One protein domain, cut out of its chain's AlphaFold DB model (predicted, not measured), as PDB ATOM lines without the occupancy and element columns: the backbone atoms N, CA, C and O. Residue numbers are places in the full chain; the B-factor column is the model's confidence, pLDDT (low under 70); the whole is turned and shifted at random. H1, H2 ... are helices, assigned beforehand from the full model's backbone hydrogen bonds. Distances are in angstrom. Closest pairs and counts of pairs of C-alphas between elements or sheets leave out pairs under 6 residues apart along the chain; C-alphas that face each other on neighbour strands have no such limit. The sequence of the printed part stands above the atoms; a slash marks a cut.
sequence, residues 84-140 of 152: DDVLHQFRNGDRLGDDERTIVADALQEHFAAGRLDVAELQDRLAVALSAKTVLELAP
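This is residues 84 to 140 of the 152 residues of an uncharacterized protein of Actinomadura mexicana (UniProt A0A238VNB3). The domain is a helical hairpin, H2 and H3 side by side and running opposite ways, with a small head at its open end made by the short helices H1 and H4 and the link of residues 90 to 97. The hairpin makes much of the longest axis; its closed end is the turn between H2 and H3, and the head is looser, with H1 close to both H2 and H4 but clearly touching neither. The printed part has 57 residues with four named helices, H1, H2, H3 and H4 in that order along the chain, and no named strand; the class is all helix. It is compact, with a radius of gyration of the C-alphas of 11.1 A, and elongated in outline, spanning 32 by 18 by 16 A.

H2, residues 98 to 113, is the longest helix and touches H3, residues 119 to 131, with 13 pairs of C-alphas within 8 A. Their closest C-alphas are those of Arg 101 and Leu 130, 5.8 A apart. They form a helical hairpin, opposite ways at a shallow tilt of 9 degrees. H3 touches H4, residues 135 to 138, only at the corner by their link, and with residues 128 to 129 alone; the closest C-alphas are those of Ala 129 and Leu 138, 5.5 A apart. H2 and H4 are near each other, with 5 pairs of C-alphas within 10 A. H1, residues 84 to 89, is close to H2 but not clearly touching, the closest C-alphas being those of Val 86 and Glu 100 at 6.4 A; they run opposite ways at a shallow tilt of 20 degrees. H1 is also close to H4 but not clearly touching, with the C-alphas of Leu 87 and Val 135 closest at 6.2 A. H1 and H3 are apart. In H1, H2 and H3 every O i to N i+4 pair is within hydrogen-bond range; H4 is too short for such a pair, and its one O i to N i+3 pair is within range.

H2 has 16 residues and measures 22.6 A from C-alpha 98 at (-0.700, 41.890, 3.006) to C-alpha 113 at (-10.511, 58.087, -9.378). H3 has 13 residues and measures 18.4 A from first to last C-alpha. H1 has 6 residues and measures 8.5 A, beginning with C-alpha 84 at (-1.698, 41.318, -13.147). H4 has 4 residues and measures 4.8 A, ending with C-alpha 138 at (-9.411, 38.116, -4.788).

The two C-alphas farthest apart are those of Asn 92 and Gly 115, at 32.3 A. The printed part has no cut. The links from H2 to H3 and from H3 to H4 are tight, and the link from H1 to H2 is short, with 8 residues. The mean pLDDT of the printed part is 91.7, and no printed residue is under 70.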
ATOM      1  N   ASP A  84      -1.947  42.439 -12.234       87.69
ATOM      2  CA  ASP A  84      -1.698  41.318 -13.147       87.69
ATOM      3  C   ASP A  84      -0.547  40.420 -12.658       87.69
ATOM      4  O   ASP A  84      -0.709  39.202 -12.565       87.69
ATOM      5  N   ASP A  85       0.573  41.020 -12.232       87.69
ATOM      6  CA  ASP A  85       1.705  40.285 -11.651       87.69
ATOM      7  C   ASP A  85       1.273  39.472 -10.414       87.69
ATOM      8  O   ASP A  85       1.654  38.308 -10.273       87.69
ATOM      9  N   VAL A  86       0.460  40.063  -9.527       87.19
ATOM     10  CA  VAL A  86      -0.050  39.400  -8.311       87.19
ATOM     11  C   VAL A  86      -0.962  38.224  -8.669       87.19
ATOM     12  O   VAL A  86      -0.778  37.115  -8.161       87.19
ATOM     13  N   LEU A  87      -1.924  38.430  -9.571       88.19
ATOM     14  CA  LEU A  87      -2.853  37.377  -9.988       88.19
ATOM     15  C   LEU A  87      -2.126  36.219 -10.681       88.19
ATOM     16  O   LEU A  87      -2.472  35.057 -10.455       88.19
ATOM     17  N   HIS A  88      -1.107  36.514 -11.493       86.88
ATOM     18  CA  HIS A  88      -0.296  35.500 -12.160       86.88
ATOM     19  C   HIS A  88       0.608  34.734 -11.195       86.88
ATOM     20  O   HIS A  88       0.689  33.507 -11.295       86.88
ATOM     21  N   GLN A  89       1.262  35.428 -10.260       87.50
ATOM     22  CA  GLN A  89       2.199  34.818  -9.318       87.50
ATOM     23  C   GLN A  89       1.509  33.808  -8.388       87.50
ATOM     24  O   GLN A  89       2.068  32.747  -8.131       87.50
ATOM     25  N   PHE A  90       0.291  34.100  -7.928       86.75
ATOM     26  CA  PHE A  90      -0.403  33.301  -6.907       86.75
ATOM     27  C   PHE A  90      -1.567  32.452  -7.468       86.75
ATOM     28  O   PHE A  90      -2.372  31.897  -6.716       86.75
ATOM     29  N   ARG A  91      -1.660  32.290  -8.800       84.00
ATOM     30  CA  ARG A  91      -2.726  31.509  -9.468       84.00
ATOM     31  C   ARG A  91      -2.778  30.036  -9.040       84.00
ATOM     32  O   ARG A  91      -3.809  29.390  -9.202       84.00
ATOM     33  N   ASN A  92      -1.687  29.508  -8.492       84.88
ATOM     34  CA  ASN A  92      -1.573  28.107  -8.082       84.88
ATOM     35  C   ASN A  92      -2.216  27.805  -6.713       84.88
ATOM     36  O   ASN A  92      -2.109  26.680  -6.233       84.88
ATOM     37  N   GLY A  93      -2.905  28.777  -6.102       79.06
ATOM     38  CA  GLY A  93      -3.576  28.604  -4.808       79.06
ATOM     39  C   GLY A  93      -2.706  28.962  -3.603       79.06
ATOM     40  O   GLY A  93      -3.060  28.626  -2.473       79.06
ATOM     41  N   ASP A  94      -1.589  29.652  -3.833       87.25
ATOM     42  CA  ASP A  94      -0.727  30.157  -2.772       87.25
ATOM     43  C   ASP A  94      -1.457  31.211  -1.920       87.25
ATOM     44  O   ASP A  94      -2.363  31.917  -2.383       87.25
ATOM     45  N   ARG A  95      -1.070  31.314  -0.641       89.38
ATOM     46  CA  ARG A  95      -1.662  32.292   0.282       89.38
ATOM     47  C   ARG A  95      -1.203  33.698  -0.084       89.38
ATOM     48  O   ARG A  95      -0.013  33.933  -0.269       89.38
ATOM     49  N   LEU A  96      -2.158  34.614  -0.126       90.94
ATOM     50  CA  LEU A  96      -1.938  36.026  -0.400       90.94
ATOM     51  C   LEU A  96      -1.411  36.732   0.861       90.94
ATOM     52  O   LEU A  96      -1.957  36.538   1.955       90.94
ATOM     53  N   GLY A  97      -0.351  37.525   0.711       90.81
ATOM     54  CA  GLY A  97       0.179  38.385   1.765       90.81
ATOM     55  C   GLY A  97      -0.559  39.720   1.860       90.81
ATOM     56  O   GLY A  97      -1.532  39.977   1.150       90.81
ATOM     57  N   ASP A  98      -0.107  40.568   2.780       90.94
ATOM     58  CA  ASP A  98      -0.700  41.890   3.006       90.94
ATOM     59  C   ASP A  98      -0.310  42.908   1.924       90.94
ATOM     60  O   ASP A  98      -1.143  43.691   1.464       90.94
ATOM     61  N   ASP A  99       0.933  42.825   1.449       90.00
ATOM     62  CA  ASP A  99       1.454  43.665   0.371       90.00
ATOM     63  C   ASP A  99       0.634  43.479  -0.910       90.00
ATOM     64  O   ASP A  99       0.224  44.445  -1.553       90.00
ATOM     65  N   GLU A 100       0.334  42.228  -1.265       91.00
ATOM     66  CA  GLU A 100      -0.480  41.913  -2.435       91.00
ATOM     67  C   GLU A 100      -1.914  42.446  -2.319       91.00
ATOM     68  O   GLU A 100      -2.459  42.946  -3.303       91.00
ATOM     69  N   ARG A 101      -2.525  42.388  -1.125       92.56
ATOM     70  CA  ARG A 101      -3.851  42.987  -0.889       92.56
ATOM     71  C   ARG A 101      -3.825  44.501  -1.034       92.56
ATOM     72  O   ARG A 101      -4.741  45.066  -1.627       92.56
ATOM     73  N   THR A 102      -2.770  45.140  -0.537       91.88
ATOM     74  CA  THR A 102      -2.579  46.592  -0.636       91.88
ATOM     75  C   THR A 102      -2.435  47.031  -2.091       91.88
ATOM     76  O   THR A 102      -3.100  47.970  -2.512       91.88
ATOM     77  N   ILE A 103      -1.675  46.286  -2.903       90.94
ATOM     78  CA  ILE A 103      -1.541  46.542  -4.349       90.94
ATOM     79  C   ILE A 103      -2.907  46.543  -5.049       90.94
ATOM     80  O   ILE A 103      -3.184  47.411  -5.877       90.94
ATOM     81  N   VAL A 104      -3.777  45.581  -4.725       92.12
ATOM     82  CA  VAL A 104      -5.124  45.534  -5.312       92.12
ATOM     83  C   VAL A 104      -6.004  46.671  -4.795       92.12
ATOM     84  O   VAL A 104      -6.751  47.255  -5.577       92.12
ATOM     85  N   ALA A 105      -5.912  47.009  -3.509       93.69
ATOM     86  CA  ALA A 105      -6.652  48.127  -2.933       93.69
ATOM     87  C   ALA A 105      -6.284  49.464  -3.600       93.69
ATOM     88  O   ALA A 105      -7.182  50.225  -3.965       93.69
ATOM     89  N   ASP A 106      -4.994  49.711  -3.836       92.31
ATOM     90  CA  ASP A 106      -4.507  50.898  -4.543       92.31
ATOM     91  C   ASP A 106      -5.052  50.958  -5.980       92.31
ATOM     92  O   ASP A 106      -5.570  51.988  -6.410       92.31
ATOM     93  N   ALA A 107      -5.032  49.836  -6.705       91.81
ATOM     94  CA  ALA A 107      -5.574  49.771  -8.064       91.81
ATOM     95  C   ALA A 107      -7.097  50.011  -8.113       91.81
ATOM     96  O   ALA A 107      -7.611  50.661  -9.028       91.81
ATOM     97  N   LEU A 108      -7.845  49.533  -7.112       94.31
ATOM     98  CA  LEU A 108      -9.274  49.837  -6.982       94.31
ATOM     99  C   LEU A 108      -9.510  51.339  -6.758       94.31
ATOM    100  O   LEU A 108     -10.419  51.908  -7.366       94.31
ATOM    101  N   GLN A 109      -8.675  51.999  -5.948       93.44
ATOM    102  CA  GLN A 109      -8.740  53.453  -5.759       93.44
ATOM    103  C   GLN A 109      -8.422  54.216  -7.052       93.44
ATOM    104  O   GLN A 109      -9.112  55.185  -7.372       93.44
ATOM    105  N   GLU A 110      -7.442  53.763  -7.836       91.38
ATOM    106  CA  GLU A 110      -7.119  54.346  -9.146       91.38
ATOM    107  C   GLU A 110      -8.297  54.211 -10.132       91.38
ATOM    108  O   GLU A 110      -8.635  55.157 -10.849       91.38
ATOM    109  N   HIS A 111      -8.999  53.076 -10.133       91.38
ATOM    110  CA  HIS A 111     -10.205  52.888 -10.946       91.38
ATOM    111  C   HIS A 111     -11.399  53.737 -10.489       91.38
ATOM    112  O   HIS A 111     -12.145  54.234 -11.339       91.38
ATOM    113  N   PHE A 112     -11.558  53.951  -9.183       93.25
ATOM    114  CA  PHE A 112     -12.538  54.894  -8.644       93.25
ATOM    115  C   PHE A 112     -12.216  56.338  -9.050       93.25
ATOM    116  O   PHE A 112     -13.088  57.041  -9.553       93.25
ATOM    117  N   ALA A 113     -10.952  56.763  -8.934       93.00
ATOM    118  CA  ALA A 113     -10.511  58.087  -9.378       93.00
ATOM    119  C   ALA A 113     -10.720  58.296 -10.891       93.00
ATOM    120  O   ALA A 113     -11.019  59.403 -11.334       93.00
ATOM    121  N   ALA A 114     -10.620  57.223 -11.680       92.06
ATOM    122  CA  ALA A 114     -10.938  57.221 -13.106       92.06
ATOM    123  C   ALA A 114     -12.452  57.193 -13.421       92.06
ATOM    124  O   ALA A 114     -12.819  57.153 -14.596       92.06
ATOM    125  N   GLY A 115     -13.326  57.178 -12.408       93.81
ATOM    126  CA  GLY A 115     -14.786  57.188 -12.555       93.81
ATOM    127  C   GLY A 115     -15.390  55.872 -13.052       93.81
ATOM    128  O   GLY A 115     -16.510  55.871 -13.554       93.81
ATOM    129  N   ARG A 116     -14.650  54.757 -12.964       93.12
ATOM    130  CA  ARG A 116     -15.120  53.427 -13.403       93.12
ATOM    131  C   ARG A 116     -15.888  52.660 -12.334       93.12
ATOM    132  O   ARG A 116     -16.593  51.719 -12.674       93.12
ATOM    133  N   LEU A 117     -15.699  53.038 -11.077       94.81
ATOM    134  CA  LEU A 117     -16.368  52.471  -9.914       94.81
ATOM    135  C   LEU A 117     -17.126  53.595  -9.222       94.81
ATOM    136  O   LEU A 117     -16.610  54.712  -9.124       94.81
ATOM    137  N   ASP A 118     -18.319  53.304  -8.719       95.62
ATOM    138  CA  ASP A 118     -18.971  54.190  -7.759       95.62
ATOM    139  C   ASP A 118     -18.462  53.933  -6.327       95.62
ATOM    140  O   ASP A 118     -17.645  53.042  -6.072       95.62
ATOM    141  N   VAL A 119     -18.905  54.759  -5.374       95.50
ATOM    142  CA  VAL A 119     -18.454  54.665  -3.977       95.50
ATOM    143  C   VAL A 119     -18.892  53.351  -3.326       95.50
ATOM    144  O   VAL A 119     -18.106  52.772  -2.579       95.50
ATOM    145  N   ALA A 120     -20.112  52.875  -3.583       96.50
ATOM    146  CA  ALA A 120     -20.618  51.645  -2.977       96.50
ATOM    147  C   ALA A 120     -19.860  50.429  -3.528       96.50
ATOM    148  O   ALA A 120     -19.364  49.601  -2.766       96.50
ATOM    149  N   GLU A 121     -19.664  50.396  -4.844       95.00
ATOM    150  CA  GLU A 121     -18.919  49.355  -5.535       95.00
ATOM    151  C   GLU A 121     -17.451  49.305  -5.090       95.00
ATOM    152  O   GLU A 121     -16.899  48.220  -4.887       95.00
ATOM    153  N   LEU A 122     -16.815  50.463  -4.885       95.81
ATOM    154  CA  LEU A 122     -15.464  50.528  -4.333       95.81
ATOM    155  C   LEU A 122     -15.398  49.903  -2.932       95.81
ATOM    156  O   LEU A 122     -14.488  49.115  -2.670       95.81
ATOM    157  N   GLN A 123     -16.330  50.242  -2.037       96.69
ATOM    158  CA  GLN A 123     -16.335  49.715  -0.667       96.69
ATOM    159  C   GLN A 123     -16.527  48.194  -0.646       96.69
ATOM    160  O   GLN A 123     -15.774  47.495   0.034       96.69
ATOM    161  N   ASP A 124     -17.461  47.677  -1.446       96.44
ATOM    162  CA  ASP A 124     -17.712  46.238  -1.553       96.44
ATOM    163  C   ASP A 124     -16.477  45.494  -2.083       96.44
ATOM    164  O   ASP A 124     -16.037  44.493  -1.508       96.44
ATOM    165  N   ARG A 125     -15.852  46.011  -3.150       96.56
ATOM    166  CA  ARG A 125     -14.646  45.406  -3.736       96.56
ATOM    167  C   ARG A 125     -13.437  45.500  -2.802       96.56
ATOM    168  O   ARG A 125     -12.660  44.548  -2.739       96.56
ATOM    169  N   LEU A 126     -13.288  46.591  -2.046       96.25
ATOM    170  CA  LEU A 126     -12.233  46.737  -1.036       96.25
ATOM    171  C   LEU A 126     -12.407  45.749   0.119       96.25
ATOM    172  O   LEU A 126     -11.430  45.134   0.542       96.25
ATOM    173  N   ALA A 127     -13.635  45.547   0.602       95.88
ATOM    174  CA  ALA A 127     -13.912  44.570   1.650       95.88
ATOM    175  C   ALA A 127     -13.524  43.148   1.212       95.88
ATOM    176  O   ALA A 127     -12.913  42.401   1.983       95.88
ATOM    177  N   VAL A 128     -13.806  42.787  -0.043       95.62
ATOM    178  CA  VAL A 128     -13.357  41.515  -0.632       95.62
ATOM    179  C   VAL A 128     -11.830  41.467  -0.736       95.62
ATOM    180  O   VAL A 128     -11.219  40.510  -0.267       95.62
ATOM    181  N   ALA A 129     -11.194  42.502  -1.288       94.88
ATOM    182  CA  ALA A 129      -9.744  42.523  -1.489       94.88
ATOM    183  C   ALA A 129      -8.956  42.408  -0.172       94.88
ATOM    184  O   ALA A 129      -7.988  41.653  -0.095       94.88
ATOM    185  N   LEU A 130      -9.394  43.105   0.881       94.25
ATOM    186  CA  LEU A 130      -8.719  43.115   2.182       94.25
ATOM    187  C   LEU A 130      -8.973  41.845   3.008       94.25
ATOM    188  O   LEU A 130      -8.154  41.486   3.854       94.25
ATOM    189  N   SER A 131     -10.084  41.144   2.766       94.44
ATOM    190  CA  SER A 131     -10.410  39.889   3.461       94.44
ATOM    191  C   SER A 131      -9.882  38.636   2.754       94.44
ATOM    192  O   SER A 131      -9.766  37.584   3.392       94.44
ATOM    193  N   ALA A 132      -9.515  38.747   1.473       93.88
ATOM    194  CA  ALA A 132      -9.029  37.639   0.665       93.88
ATOM    195  C   ALA A 132      -7.734  37.021   1.225       93.88
ATOM    196  O   ALA A 132      -6.766  37.699   1.586       93.88
ATOM    197  N   LYS A 133      -7.701  35.691   1.267       93.38
ATOM    198  CA  LYS A 133      -6.535  34.882   1.654       93.38
ATOM    199  C   LYS A 133      -5.890  34.187   0.465       93.38
ATOM    200  O   LYS A 133      -4.775  33.687   0.596       93.38
ATOM    201  N   THR A 134      -6.584  34.124  -0.669       93.06
ATOM    202  CA  THR A 134      -6.134  33.456  -1.894       93.06
ATOM    203  C   THR A 134      -6.496  34.282  -3.129       93.06
ATOM    204  O   THR A 134      -7.392  35.125  -3.085       93.06
ATOM    205  N   VAL A 135      -5.843  34.013  -4.263       89.88
ATOM    206  CA  VAL A 135      -6.175  34.669  -5.544       89.88
ATOM    207  C   VAL A 135      -7.596  34.369  -6.012       89.88
ATOM    208  O   VAL A 135      -8.227  35.231  -6.615       89.88
ATOM    209  N   LEU A 136      -8.126  33.178  -5.723       89.44
ATOM    210  CA  LEU A 136      -9.498  32.826  -6.099       89.44
ATOM    211  C   LEU A 136     -10.529  33.702  -5.375       89.44
ATOM    212  O   LEU A 136     -11.521  34.095  -5.981       89.44
ATOM    213  N   GLU A 137     -10.269  34.043  -4.111       91.50
ATOM    214  CA  GLU A 137     -11.095  34.971  -3.325       91.50
ATOM    215  C   GLU A 137     -10.914  36.431  -3.763       91.50
ATOM    216  O   GLU A 137     -11.839  37.227  -3.640       91.50
ATOM    217  N   LEU A 138      -9.741  36.776  -4.299       91.00
ATOM    218  CA  LEU A 138      -9.411  38.116  -4.788       91.00
ATOM    219  C   LEU A 138      -9.975  38.394  -6.194       91.00
ATOM    220  O   LEU A 138     -10.314  39.532  -6.517       91.00
ATOM    221  N   ALA A 139     -10.101  37.364  -7.034       88.88
ATOM    222  CA  ALA A 139     -10.535  37.483  -8.426       88.88
ATOM    223  C   ALA A 139     -11.871  38.238  -8.625       88.88
ATOM    224  O   ALA A 139     -11.961  39.019  -9.574       88.88
ATOM    225  N   PRO A 140     -12.901  38.084  -7.763       90.94
ATOM    226  CA  PRO A 140     -14.124  38.879  -7.841       90.94
ATOM    227  C   PRO A 140     -13.903  40.388  -7.675       90.94
ATOM    228  O   PRO A 140     -14.575  41.157  -8.360       90.94
TER     229      PRO A 140